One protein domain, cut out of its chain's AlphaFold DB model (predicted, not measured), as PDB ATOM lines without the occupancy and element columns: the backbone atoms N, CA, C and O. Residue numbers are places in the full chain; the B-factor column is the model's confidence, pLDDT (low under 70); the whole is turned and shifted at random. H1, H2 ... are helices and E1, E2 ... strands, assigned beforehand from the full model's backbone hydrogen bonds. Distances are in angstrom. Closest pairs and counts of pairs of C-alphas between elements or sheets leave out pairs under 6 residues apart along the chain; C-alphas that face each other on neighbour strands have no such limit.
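This is residues 2 to 74 of the 130 residues of an uncharacterized protein of Legionella sp. km772 (UniProt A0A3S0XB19). Little regular structure: a loose arch in which residues 8 to 51, with no named element, wind from the short helix H1 at one end to a small head of strands E1 and E2 with helices H2 and H3. The printed part has 73 residues, 22 in named elements, ordered H1 E1 H2 H3 E2, mixed class, with a parallel sheet. It is loose, radius of gyration of the C-alphas 14.1 A, spanning 38 by 31 by 19 A.

H1, residues 2 to 7, is apart from H2, residues 56 to 59. E1, residues 52 to 54, and E2, residues 71 to 73, are parallel neighbours at 7 degrees; N 73 and O 53, 2.9 A, are within hydrogen-bond range. With H2 and H3, residues 61 to 66, between them, they form a strand-helix-strand unit, parallel strands joined through helices, its crossover right-handed. H2 and H3 are close but not clearly touching, closest C-alphas Met 58 and Ala 64, 5.7 A. Every O i to N i+4 pair in H1 and H3 is within range; H2 is too short for one.

H1, 8.7 A, begins at C-alpha 2 (119.304, 166.776, 128.002). H3 spans 8.6 A, E1 6.9 A, E2 6.3 A and H2 6.2 A. E2 ends at C-alpha 73 (135.125, 154.224, 127.952).

The C-alphas farthest apart, Ser 7 and Ala 62, are 38.6 A apart. The printed part has no cut; H1 to E1 is a long link. No printed residue is under 70 in pLDDT.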
ATOM      1  N   CYS A   2     119.264 166.933 126.531       93.19
ATOM      2  CA  CYS A   2     119.304 166.776 128.002       93.19
ATOM      3  C   CYS A   2     117.925 166.888 128.681       93.19
ATOM      4  O   CYS A   2     117.565 166.025 129.475       93.19
ATOM      5  N   ALA A   3     117.110 167.872 128.280       94.44
ATOM      6  CA  ALA A   3     115.738 168.024 128.776       94.44
ATOM      7  C   ALA A   3     114.858 166.787 128.509       94.44
ATOM      8  O   ALA A   3     114.027 166.425 129.338       94.44
ATOM      9  N   TYR A   4     115.068 166.104 127.377       96.62
ATOM     10  CA  TYR A   4     114.356 164.864 127.071       96.62
ATOM     11  C   TYR A   4     114.759 163.756 128.049       96.62
ATOM     12  O   TYR A   4     113.886 163.171 128.680       96.62
ATOM     13  N   TYR A   5     116.054 163.514 128.258       95.94
ATOM     14  CA  TYR A   5     116.507 162.502 129.220       95.94
ATOM     15  C   TYR A   5     116.018 162.768 130.650       95.94
ATOM     16  O   TYR A   5     115.556 161.844 131.318       95.94
ATOM     17  N   GLN A   6     116.008 164.029 131.088       96.31
ATOM     18  CA  GLN A   6     115.432 164.410 132.382       96.31
ATOM     19  C   GLN A   6     113.923 164.123 132.446       96.31
ATOM     20  O   GLN A   6     113.447 163.582 133.439       96.31
ATOM     21  N   SER A   7     113.174 164.384 131.366       97.06
ATOM     22  CA  SER A   7     111.744 164.028 131.277       97.06
ATOM     23  C   SER A   7     111.479 162.516 131.330       97.06
ATOM     24  O   SER A   7     110.382 162.092 131.683       97.06
ATOM     25  N   ARG A   8     112.488 161.690 131.018       97.81
ATOM     26  CA  ARG A   8     112.459 160.224 131.158       97.81
ATOM     27  C   ARG A   8     112.928 159.738 132.537       97.81
ATOM     28  O   ARG A   8     113.062 158.534 132.724       97.81
ATOM     29  N   GLY A   9     113.159 160.648 133.488       96.88
ATOM     30  CA  GLY A   9     113.561 160.333 134.862       96.88
ATOM     31  C   GLY A   9     115.066 160.140 135.064       96.88
ATOM     32  O   GLY A   9     115.467 159.671 136.124       96.88
ATOM     33  N   ILE A  10     115.908 160.488 134.082       97.12
ATOM     34  CA  ILE A  10     117.367 160.403 134.232       97.12
ATOM     35  C   ILE A  10     117.887 161.660 134.931       97.12
ATOM     36  O   ILE A  10     117.820 162.767 134.389       97.12
ATOM     37  N   GLU A  11     118.444 161.485 136.127       95.62
ATOM     38  CA  GLU A  11     119.046 162.568 136.898       95.62
ATOM     39  C   GLU A  11     120.463 162.876 136.389       95.62
ATOM     40  O   GLU A  11     121.423 162.166 136.674       95.62
ATOM     41  N   LEU A  12     120.593 163.955 135.613       93.31
ATOM     42  CA  LEU A  12     121.879 164.406 135.060       93.31
ATOM     43  C   LEU A  12     122.679 165.307 136.019       93.31
ATOM     44  O   LEU A  12     123.822 165.653 135.729       93.31
ATOM     45  N   GLY A  13     122.078 165.717 137.141       92.56
ATOM     46  CA  GLY A  13     122.631 166.737 138.032       92.56
ATOM     47  C   GLY A  13     122.674 168.144 137.404       92.56
ATOM     48  O   GLY A  13     122.057 168.394 136.364       92.56
ATOM     49  N   PRO A  14     123.371 169.102 138.047       92.06
ATOM     50  CA  PRO A  14     123.527 170.458 137.526       92.06
ATOM     51  C   PRO A  14     124.347 170.490 136.229       92.06
ATOM     52  O   PRO A  14     125.499 170.057 136.203       92.06
ATOM     53  N   LEU A  15     123.772 171.065 135.172       93.25
ATOM     54  CA  LEU A  15     124.443 171.295 133.892       93.25
ATOM     55  C   LEU A  15     124.862 172.763 133.806       93.25
ATOM     56  O   LEU A  15     124.009 173.647 133.785       93.25
ATOM     57  N   LEU A  16     126.170 173.019 133.773       92.56
ATOM     58  CA  LEU A  16     126.741 174.367 133.764       92.56
ATOM     59  C   LEU A  16     127.652 174.562 132.544       92.56
ATOM     60  O   LEU A  16     128.324 173.608 132.138       92.56
ATOM     61  N   PRO A  17     127.720 175.776 131.966       93.69
ATOM     62  CA  PRO A  17     128.677 176.077 130.912       93.69
ATOM     63  C   PRO A  17     130.117 175.877 131.393       93.69
ATOM     64  O   PRO A  17     130.541 176.423 132.410       93.69
ATOM     65  N   ALA A  18     130.914 175.136 130.624       92.56
ATOM     66  CA  ALA A  18     132.324 174.924 130.951       92.56
ATOM     67  C   ALA A  18     133.159 176.223 130.883       92.56
ATOM     68  O   ALA A  18     134.240 176.293 131.467       92.56
ATOM     69  N   SER A  19     132.660 177.261 130.198       90.88
ATOM     70  CA  SER A  19     133.254 178.605 130.151       90.88
ATOM     71  C   SER A  19     133.341 179.279 131.516       90.88
ATOM     72  O   SER A  19     134.233 180.105 131.715       90.88
ATOM     73  N   ASP A  20     132.452 178.904 132.433       91.94
ATOM     74  CA  ASP A  20     132.291 179.546 133.738       91.94
ATOM     75  C   ASP A  20     133.203 178.899 134.791       91.94
ATOM     76  O   ASP A  20     133.326 179.392 135.909       91.94
ATOM     77  N   LEU A  21     133.870 177.797 134.427       91.38
ATOM     78  CA  LEU A  21     134.811 177.086 135.281       91.38
ATOM     79  C   LEU A  21     136.232 177.648 135.150       91.38
ATOM     80  O   LEU A  21     136.735 177.943 134.061       91.38
ATOM     81  N   ASP A  22     136.921 177.707 136.278       88.94
ATOM     82  CA  ASP A  22     138.343 178.008 136.410       88.94
ATOM     83  C   ASP A  22     139.090 176.841 137.075       88.94
ATOM     84  O   ASP A  22     138.516 175.801 137.402       88.94
ATOM     85  N   LEU A  23     140.388 177.019 137.305       90.31
ATOM     86  CA  LEU A  23     141.246 175.986 137.878       90.31
ATOM     87  C   LEU A  23     140.816 175.558 139.300       90.31
ATOM     88  O   LEU A  23     141.082 174.434 139.722       90.31
ATOM     89  N   ALA A  24     140.171 176.422 140.084       91.31
ATOM     90  CA  ALA A  24     139.720 176.062 141.427       91.31
ATOM     91  C   ALA A  24     138.372 175.331 141.383       91.31
ATOM     92  O   ALA A  24     138.224 174.264 141.984       91.31
ATOM     93  N   SER A  25     137.417 175.893 140.646       91.94
ATOM     94  CA  SER A  25     136.031 175.430 140.538       91.94
ATOM     95  C   SER A  25     135.863 174.184 139.665       91.94
ATOM     96  O   SER A  25     134.896 173.443 139.853       91.94
ATOM     97  N   SER A  26     136.811 173.887 138.766       92.69
ATOM     98  CA  SER A  26     136.769 172.682 137.928       92.69
ATOM     99  C   SER A  26     137.147 171.394 138.670       92.69
ATOM    100  O   SER A  26     136.989 170.303 138.122       92.69
ATOM    101  N   LYS A  27     137.696 171.478 139.887       92.06
ATOM    102  CA  LYS A  27     138.179 170.301 140.624       92.06
ATOM    103  C   LYS A  27     137.033 169.330 140.922       92.06
ATOM    104  O   LYS A  27     136.021 169.712 141.503       92.06
ATOM    105  N   GLY A  28     137.222 168.064 140.547       90.19
ATOM    106  CA  GLY A  28     136.239 166.998 140.769       90.19
ATOM    107  C   GLY A  28     134.977 167.109 139.909       90.19
ATOM    108  O   GLY A  28     133.984 166.453 140.209       90.19
ATOM    109  N   LYS A  29     134.983 167.952 138.869       92.75
ATOM    110  CA  LYS A  29     133.875 168.082 137.918       92.75
ATOM    111  C   LYS A  29     134.116 167.208 136.690       92.75
ATOM    112  O   LYS A  29     135.256 167.023 136.272       92.75
ATOM    113  N   LEU A  30     133.030 166.727 136.091       93.25
ATOM    114  CA  LEU A  30     133.042 166.155 134.748       93.25
ATOM    115  C   LEU A  30     132.828 167.288 133.740       93.25
ATOM    116  O   LEU A  30     131.845 168.022 133.842       93.25
ATOM    117  N   VAL A  31     133.739 167.429 132.781       93.69
ATOM    118  CA  VAL A  31     133.640 168.424 131.707       93.69
ATOM    119  C   VAL A  31     133.455 167.687 130.388       93.69
ATOM    120  O   VAL A  31     134.279 166.851 130.027       93.69
ATOM    121  N   LEU A  32     132.371 167.994 129.676       93.25
ATOM    122  CA  LEU A  32     132.111 167.474 128.335       93.25
ATOM    123  C   LEU A  32     132.572 168.494 127.294       93.25
ATOM    124  O   LEU A  32     132.343 169.695 127.449       93.25
ATOM    125  N   CYS A  33     133.220 168.021 126.236       93.00
ATOM    126  CA  CYS A  33     133.727 168.859 125.158       93.00
ATOM    127  C   CYS A  33     133.734 168.086 123.832       93.00
ATOM    128  O   CYS A  33     133.689 166.853 123.853       93.00
ATOM    129  N   PRO A  34     133.761 168.778 122.679       91.75
ATOM    130  CA  PRO A  34     133.958 168.109 121.401       91.75
ATOM    131  C   PRO A  34     135.368 167.491 121.321       91.75
ATOM    132  O   PRO A  34     136.289 168.004 121.962       91.75
ATOM    133  N   PRO A  35     135.580 166.448 120.492       88.94
ATOM    134  CA  PRO A  35     136.878 165.777 120.369       88.94
ATOM    135  C   PRO A  35     138.051 166.720 120.062       88.94
ATOM    136  O   PRO A  35     139.145 166.544 120.592       88.94
ATOM    137  N   SER A  36     137.823 167.770 119.269       88.88
ATOM    138  CA  SER A  36     138.850 168.761 118.919       88.88
ATOM    139  C   SER A  36     139.387 169.546 120.122       88.88
ATOM    140  O   SER A  36     140.500 170.064 120.067       88.88
ATOM    141  N   ALA A  37     138.612 169.638 121.205       90.69
ATOM    142  CA  ALA A  37     138.960 170.396 122.400       90.69
ATOM    143  C   ALA A  37     139.674 169.551 123.469       90.69
ATOM    144  O   ALA A  37     140.156 170.092 124.461       90.69
ATOM    145  N   LEU A  38     139.778 168.230 123.283       87.81
ATOM    146  CA  LEU A  38     140.328 167.315 124.289       87.81
ATOM    147  C   LEU A  38     141.786 167.665 124.663       87.81
ATOM    148  O   LEU A  38     142.167 167.637 125.833       87.81
ATOM    149  N   HIS A  39     142.590 168.063 123.670       84.56
ATOM    150  CA  HIS A  39     144.025 168.360 123.821       84.56
ATOM    151  C   HIS A  39     144.409 169.794 123.440       84.56
ATOM    152  O   HIS A  39     145.596 170.110 123.298       84.56
ATOM    153  N   ASP A  40     143.426 170.667 123.239       88.94
ATOM    154  CA  ASP A  40     143.683 172.036 122.816       88.94
ATOM    155  C   ASP A  40     144.182 172.926 123.978       88.94
ATOM    156  O   ASP A  40     144.529 172.475 125.073       88.94
ATOM    157  N   LYS A  41     144.296 174.237 123.736       88.69
ATOM    158  CA  LYS A  41     144.670 175.187 124.798       88.69
ATOM    159  C   LYS A  41     143.533 175.436 125.790       88.69
ATOM    160  O   LYS A  41     143.824 175.795 126.929       88.69
ATOM    161  N   TRP A  42     142.278 175.282 125.372       90.19
ATOM    162  CA  TRP A  42     141.113 175.484 126.221       90.19
ATOM    163  C   TRP A  42     141.082 174.454 127.350       90.19
ATOM    164  O   TRP A  42     140.889 174.857 128.494       90.19
ATOM    165  N   SER A  43     141.397 173.178 127.094       88.56
ATOM    166  CA  SER A  43     141.391 172.140 128.140       88.56
ATOM    167  C   SER A  43     142.415 172.373 129.261       88.56
ATOM    168  O   SER A  43     142.207 171.956 130.402       88.56
ATOM    169  N   ARG A  44     143.486 173.136 128.995       87.19
ATOM    170  CA  ARG A  44     144.538 173.462 129.981       87.19
ATOM    171  C   ARG A  44     144.075 174.383 131.110       87.19
ATOM    172  O   ARG A  44     144.801 174.544 132.087       87.19
ATOM    173  N   ARG A  45     142.894 175.006 130.994       89.50
ATOM    174  CA  ARG A  45     142.332 175.872 132.047       89.50
ATOM    175  C   ARG A  45     141.815 175.092 133.261       89.50
ATOM    176  O   ARG A  45     141.561 175.694 134.302       89.50
ATOM    177  N   PHE A  46     141.634 173.779 133.123       92.06
ATOM    178  CA  PHE A  46     141.061 172.920 134.154       92.06
ATOM    179  C   PHE A  46     142.154 172.251 135.001       92.06
ATOM    180  O   PHE A  46     143.220 171.875 134.511       92.06
ATOM    181  N   ALA A  47     141.901 172.088 136.300       86.06
ATOM    182  CA  ALA A  47     142.855 171.459 137.211       86.06
ATOM    183  C   ALA A  47     142.932 169.941 137.039       86.06
ATOM    184  O   ALA A  47     141.914 169.273 137.192       86.06
ATOM    185  N   LYS A  48     144.157 169.407 136.899       84.56
ATOM    186  CA  LYS A  48     144.471 167.967 137.025       84.56
ATOM    187  C   LYS A  48     143.464 167.084 136.270       84.56
ATOM    188  O   LYS A  48     142.815 166.225 136.863       84.56
ATOM    189  N   VAL A  49     143.297 167.371 134.983       89.94
ATOM    190  CA  VAL A  49     142.354 166.668 134.107       89.94
ATOM    191  C   VAL A  49     142.813 165.226 133.917       89.94
ATOM    192  O   VAL A  49     143.987 165.003 133.648       89.94
ATOM    193  N   VAL A  50     141.878 164.282 134.036       92.94
ATOM    194  CA  VAL A  50     142.024 162.924 133.500       92.94
ATOM    195  C   VAL A  50     141.298 162.907 132.169       92.94
ATOM    196  O   VAL A  50     140.089 163.151 132.120       92.94
ATOM    197  N   VAL A  51     142.029 162.668 131.086       94.12
ATOM    198  CA  VAL A  51     141.442 162.715 129.746       94.12
ATOM    199  C   VAL A  51     140.695 161.414 129.454       94.12
ATOM    200  O   VAL A  51     141.292 160.339 129.415       94.12
ATOM    201  N   GLY A  52     139.384 161.510 129.237       95.25
ATOM    202  CA  GLY A  52     138.526 160.378 128.891       95.25
ATOM    203  C   GLY A  52     137.850 160.548 127.535       95.25
ATOM    204  O   GLY A  52     137.570 161.667 127.109       95.25
ATOM    205  N   MET A  53     137.560 159.429 126.873       95.25
ATOM    206  CA  MET A  53     136.779 159.397 125.636       95.25
ATOM    207  C   MET A  53     135.805 158.221 125.683       95.25
ATOM    208  O   MET A  53     136.174 157.124 126.098       95.25
ATOM    209  N   ALA A  54     134.566 158.472 125.268       94.44
ATOM    210  CA  ALA A  54     133.497 157.487 125.171       94.44
ATOM    211  C   ALA A  54     133.281 157.133 123.697       94.44
ATOM    212  O   ALA A  54     132.802 157.962 122.929       94.44
ATOM    213  N   SER A  55     133.717 155.942 123.290       92.56
ATOM    214  CA  SER A  55     133.573 155.452 121.915       92.56
ATOM    215  C   SER A  55     133.802 153.942 121.859       92.56
ATOM    216  O   SER A  55     134.672 153.423 122.561       92.56
ATOM    217  N   GLY A  56     133.104 153.237 120.964       91.00
ATOM    218  CA  GLY A  56     133.358 151.820 120.684       91.00
ATOM    219  C   GLY A  56     134.808 151.566 120.255       91.00
ATOM    220  O   GLY A  56     135.386 150.529 120.572       91.00
ATOM    221  N   TRP A  57     135.466 152.552 119.638       90.31
ATOM    222  CA  TRP A  57     136.881 152.480 119.261       90.31
ATOM    223  C   TRP A  57     137.850 152.459 120.446       90.31
ATOM    224  O   TRP A  57     139.006 152.061 120.277       90.31
ATOM    225  N   MET A  58     137.402 152.832 121.649       94.94
ATOM    226  CA  MET A  58     138.224 152.768 122.863       94.94
ATOM    227  C   MET A  58     138.567 151.336 123.282       94.94
ATOM    228  O   MET A  58     139.470 151.140 124.094       94.94
ATOM    229  N   GLN A  59     137.936 150.327 122.671       93.00
ATOM    230  CA  GLN A  59     138.362 148.932 122.792       93.00
ATOM    231  C   GLN A  59     139.769 148.692 122.205       93.00
ATOM    232  O   GLN A  59     140.500 147.805 122.652       93.00
ATOM    233  N   ILE A  60     140.189 149.497 121.217       92.75
ATOM    234  CA  ILE A  60     141.492 149.367 120.561       92.75
ATOM    235  C   ILE A  60     142.535 150.151 121.358       92.75
ATOM    236  O   ILE A  60     142.676 151.367 121.219       92.75
ATOM    237  N   ARG A  61     143.349 149.431 122.140       93.94
ATOM    238  CA  ARG A  61     144.412 150.018 122.984       93.94
ATOM    239  C   ARG A  61     145.346 150.968 122.229       93.94
ATOM    240  O   ARG A  61     145.758 151.983 122.782       93.94
ATOM    241  N   ALA A  62     145.680 150.650 120.977       95.62
ATOM    242  CA  ALA A  62     146.531 151.499 120.146       95.62
ATOM    243  C   ALA A  62     145.891 152.871 119.869       95.62
ATOM    244  O   ALA A  62     146.578 153.881 119.998       95.62
ATOM    245  N   ARG A  63     144.579 152.917 119.582       92.75
ATOM    246  CA  ARG A  63     143.839 154.168 119.351       92.75
ATOM    247  C   ARG A  63     143.769 155.012 120.623       92.75
ATOM    248  O   ARG A  63     144.086 156.195 120.577       92.75
ATOM    249  N   ALA A  64     143.448 154.395 121.764       94.25
ATOM    250  CA  ALA A  64     143.433 155.089 123.056       94.25
ATOM    251  C   ALA A  64     144.807 155.698 123.388       94.25
ATOM    252  O   ALA A  64     144.900 156.869 123.749       94.25
ATOM    253  N   LYS A  65     145.889 154.933 123.179       94.81
ATOM    254  CA  LYS A  65     147.263 155.410 123.387       94.81
ATOM    255  C   LYS A  65     147.633 156.552 122.435       94.81
ATOM    256  O   LYS A  65     148.215 157.535 122.882       94.81
ATOM    257  N   GLN A  66     147.319 156.428 121.145       92.88
ATOM    258  CA  GLN A  66     147.617 157.451 120.138       92.88
ATOM    259  C   GLN A  66     146.891 158.766 120.434       92.88
ATOM    260  O   GLN A  66     147.491 159.829 120.313       92.88
ATOM    261  N   LYS A  67     145.629 158.686 120.872       90.25
ATOM    262  CA  LYS A  67     144.830 159.844 121.286       90.25
ATOM    263  C   LYS A  67     145.092 160.265 122.744       90.25
ATOM    264  O   LYS A  67     144.341 161.062 123.272       90.25
ATOM    265  N   GLY A  68     146.116 159.739 123.426       92.62
ATOM    266  CA  GLY A  68     146.466 160.156 124.794       92.62
ATOM    267  C   GLY A  68     145.326 160.030 125.815       92.62
ATOM    268  O   GLY A  68     145.249 160.833 126.741       92.62
ATOM    269  N   ILE A  69     144.427 159.060 125.626       95.25
ATOM    270  CA  ILE A  69     143.263 158.839 126.485       95.25
ATOM    271  C   ILE A  69     143.688 158.032 127.713       95.25
ATOM    272  O   ILE A  69     144.168 156.904 127.591       95.25
ATOM    273  N   GLU A  70     143.481 158.600 128.898       94.88
ATOM    274  CA  GLU A  70     143.770 157.960 130.186       94.88
ATOM    275  C   GLU A  70     142.599 157.096 130.666       94.88
ATOM    276  O   GLU A  70     142.811 156.048 131.273       94.88
ATOM    277  N   LEU A  71     141.366 157.514 130.360       95.62
ATOM    278  CA  LEU A  71     140.141 156.795 130.703       95.62
ATOM    279  C   LEU A  71     139.361 156.392 129.434       95.62
ATOM    280  O   LEU A  71     138.481 157.135 128.986       95.62
ATOM    281  N   PRO A  72     139.676 155.232 128.826       96.00
ATOM    282  CA  PRO A  72     138.931 154.707 127.686       96.00
ATOM    283  C   PRO A  72     137.587 154.126 128.146       96.00
ATOM    284  O   PRO A  72     137.549 153.132 128.871       96.00
ATOM    285  N   LEU A  73     136.478 154.726 127.708       95.62
ATOM    286  CA  LEU A  73     135.125 154.224 127.952       95.62
ATOM    287  C   LEU A  73     134.598 153.568 126.670       95.62
ATOM    288  O   LEU A  73     134.396 154.236 125.656       95.62
ATOM    289  N   ILE A  74     134.403 152.251 126.714       94.31
ATOM    290  CA  ILE A  74     133.942 151.459 125.569       94.31
ATOM    291  C   ILE A  74     132.418 151.523 125.534       94.31
ATOM    292  O   ILE A  74     131.743 150.824 126.284       94.31
TER     293      ILE A  74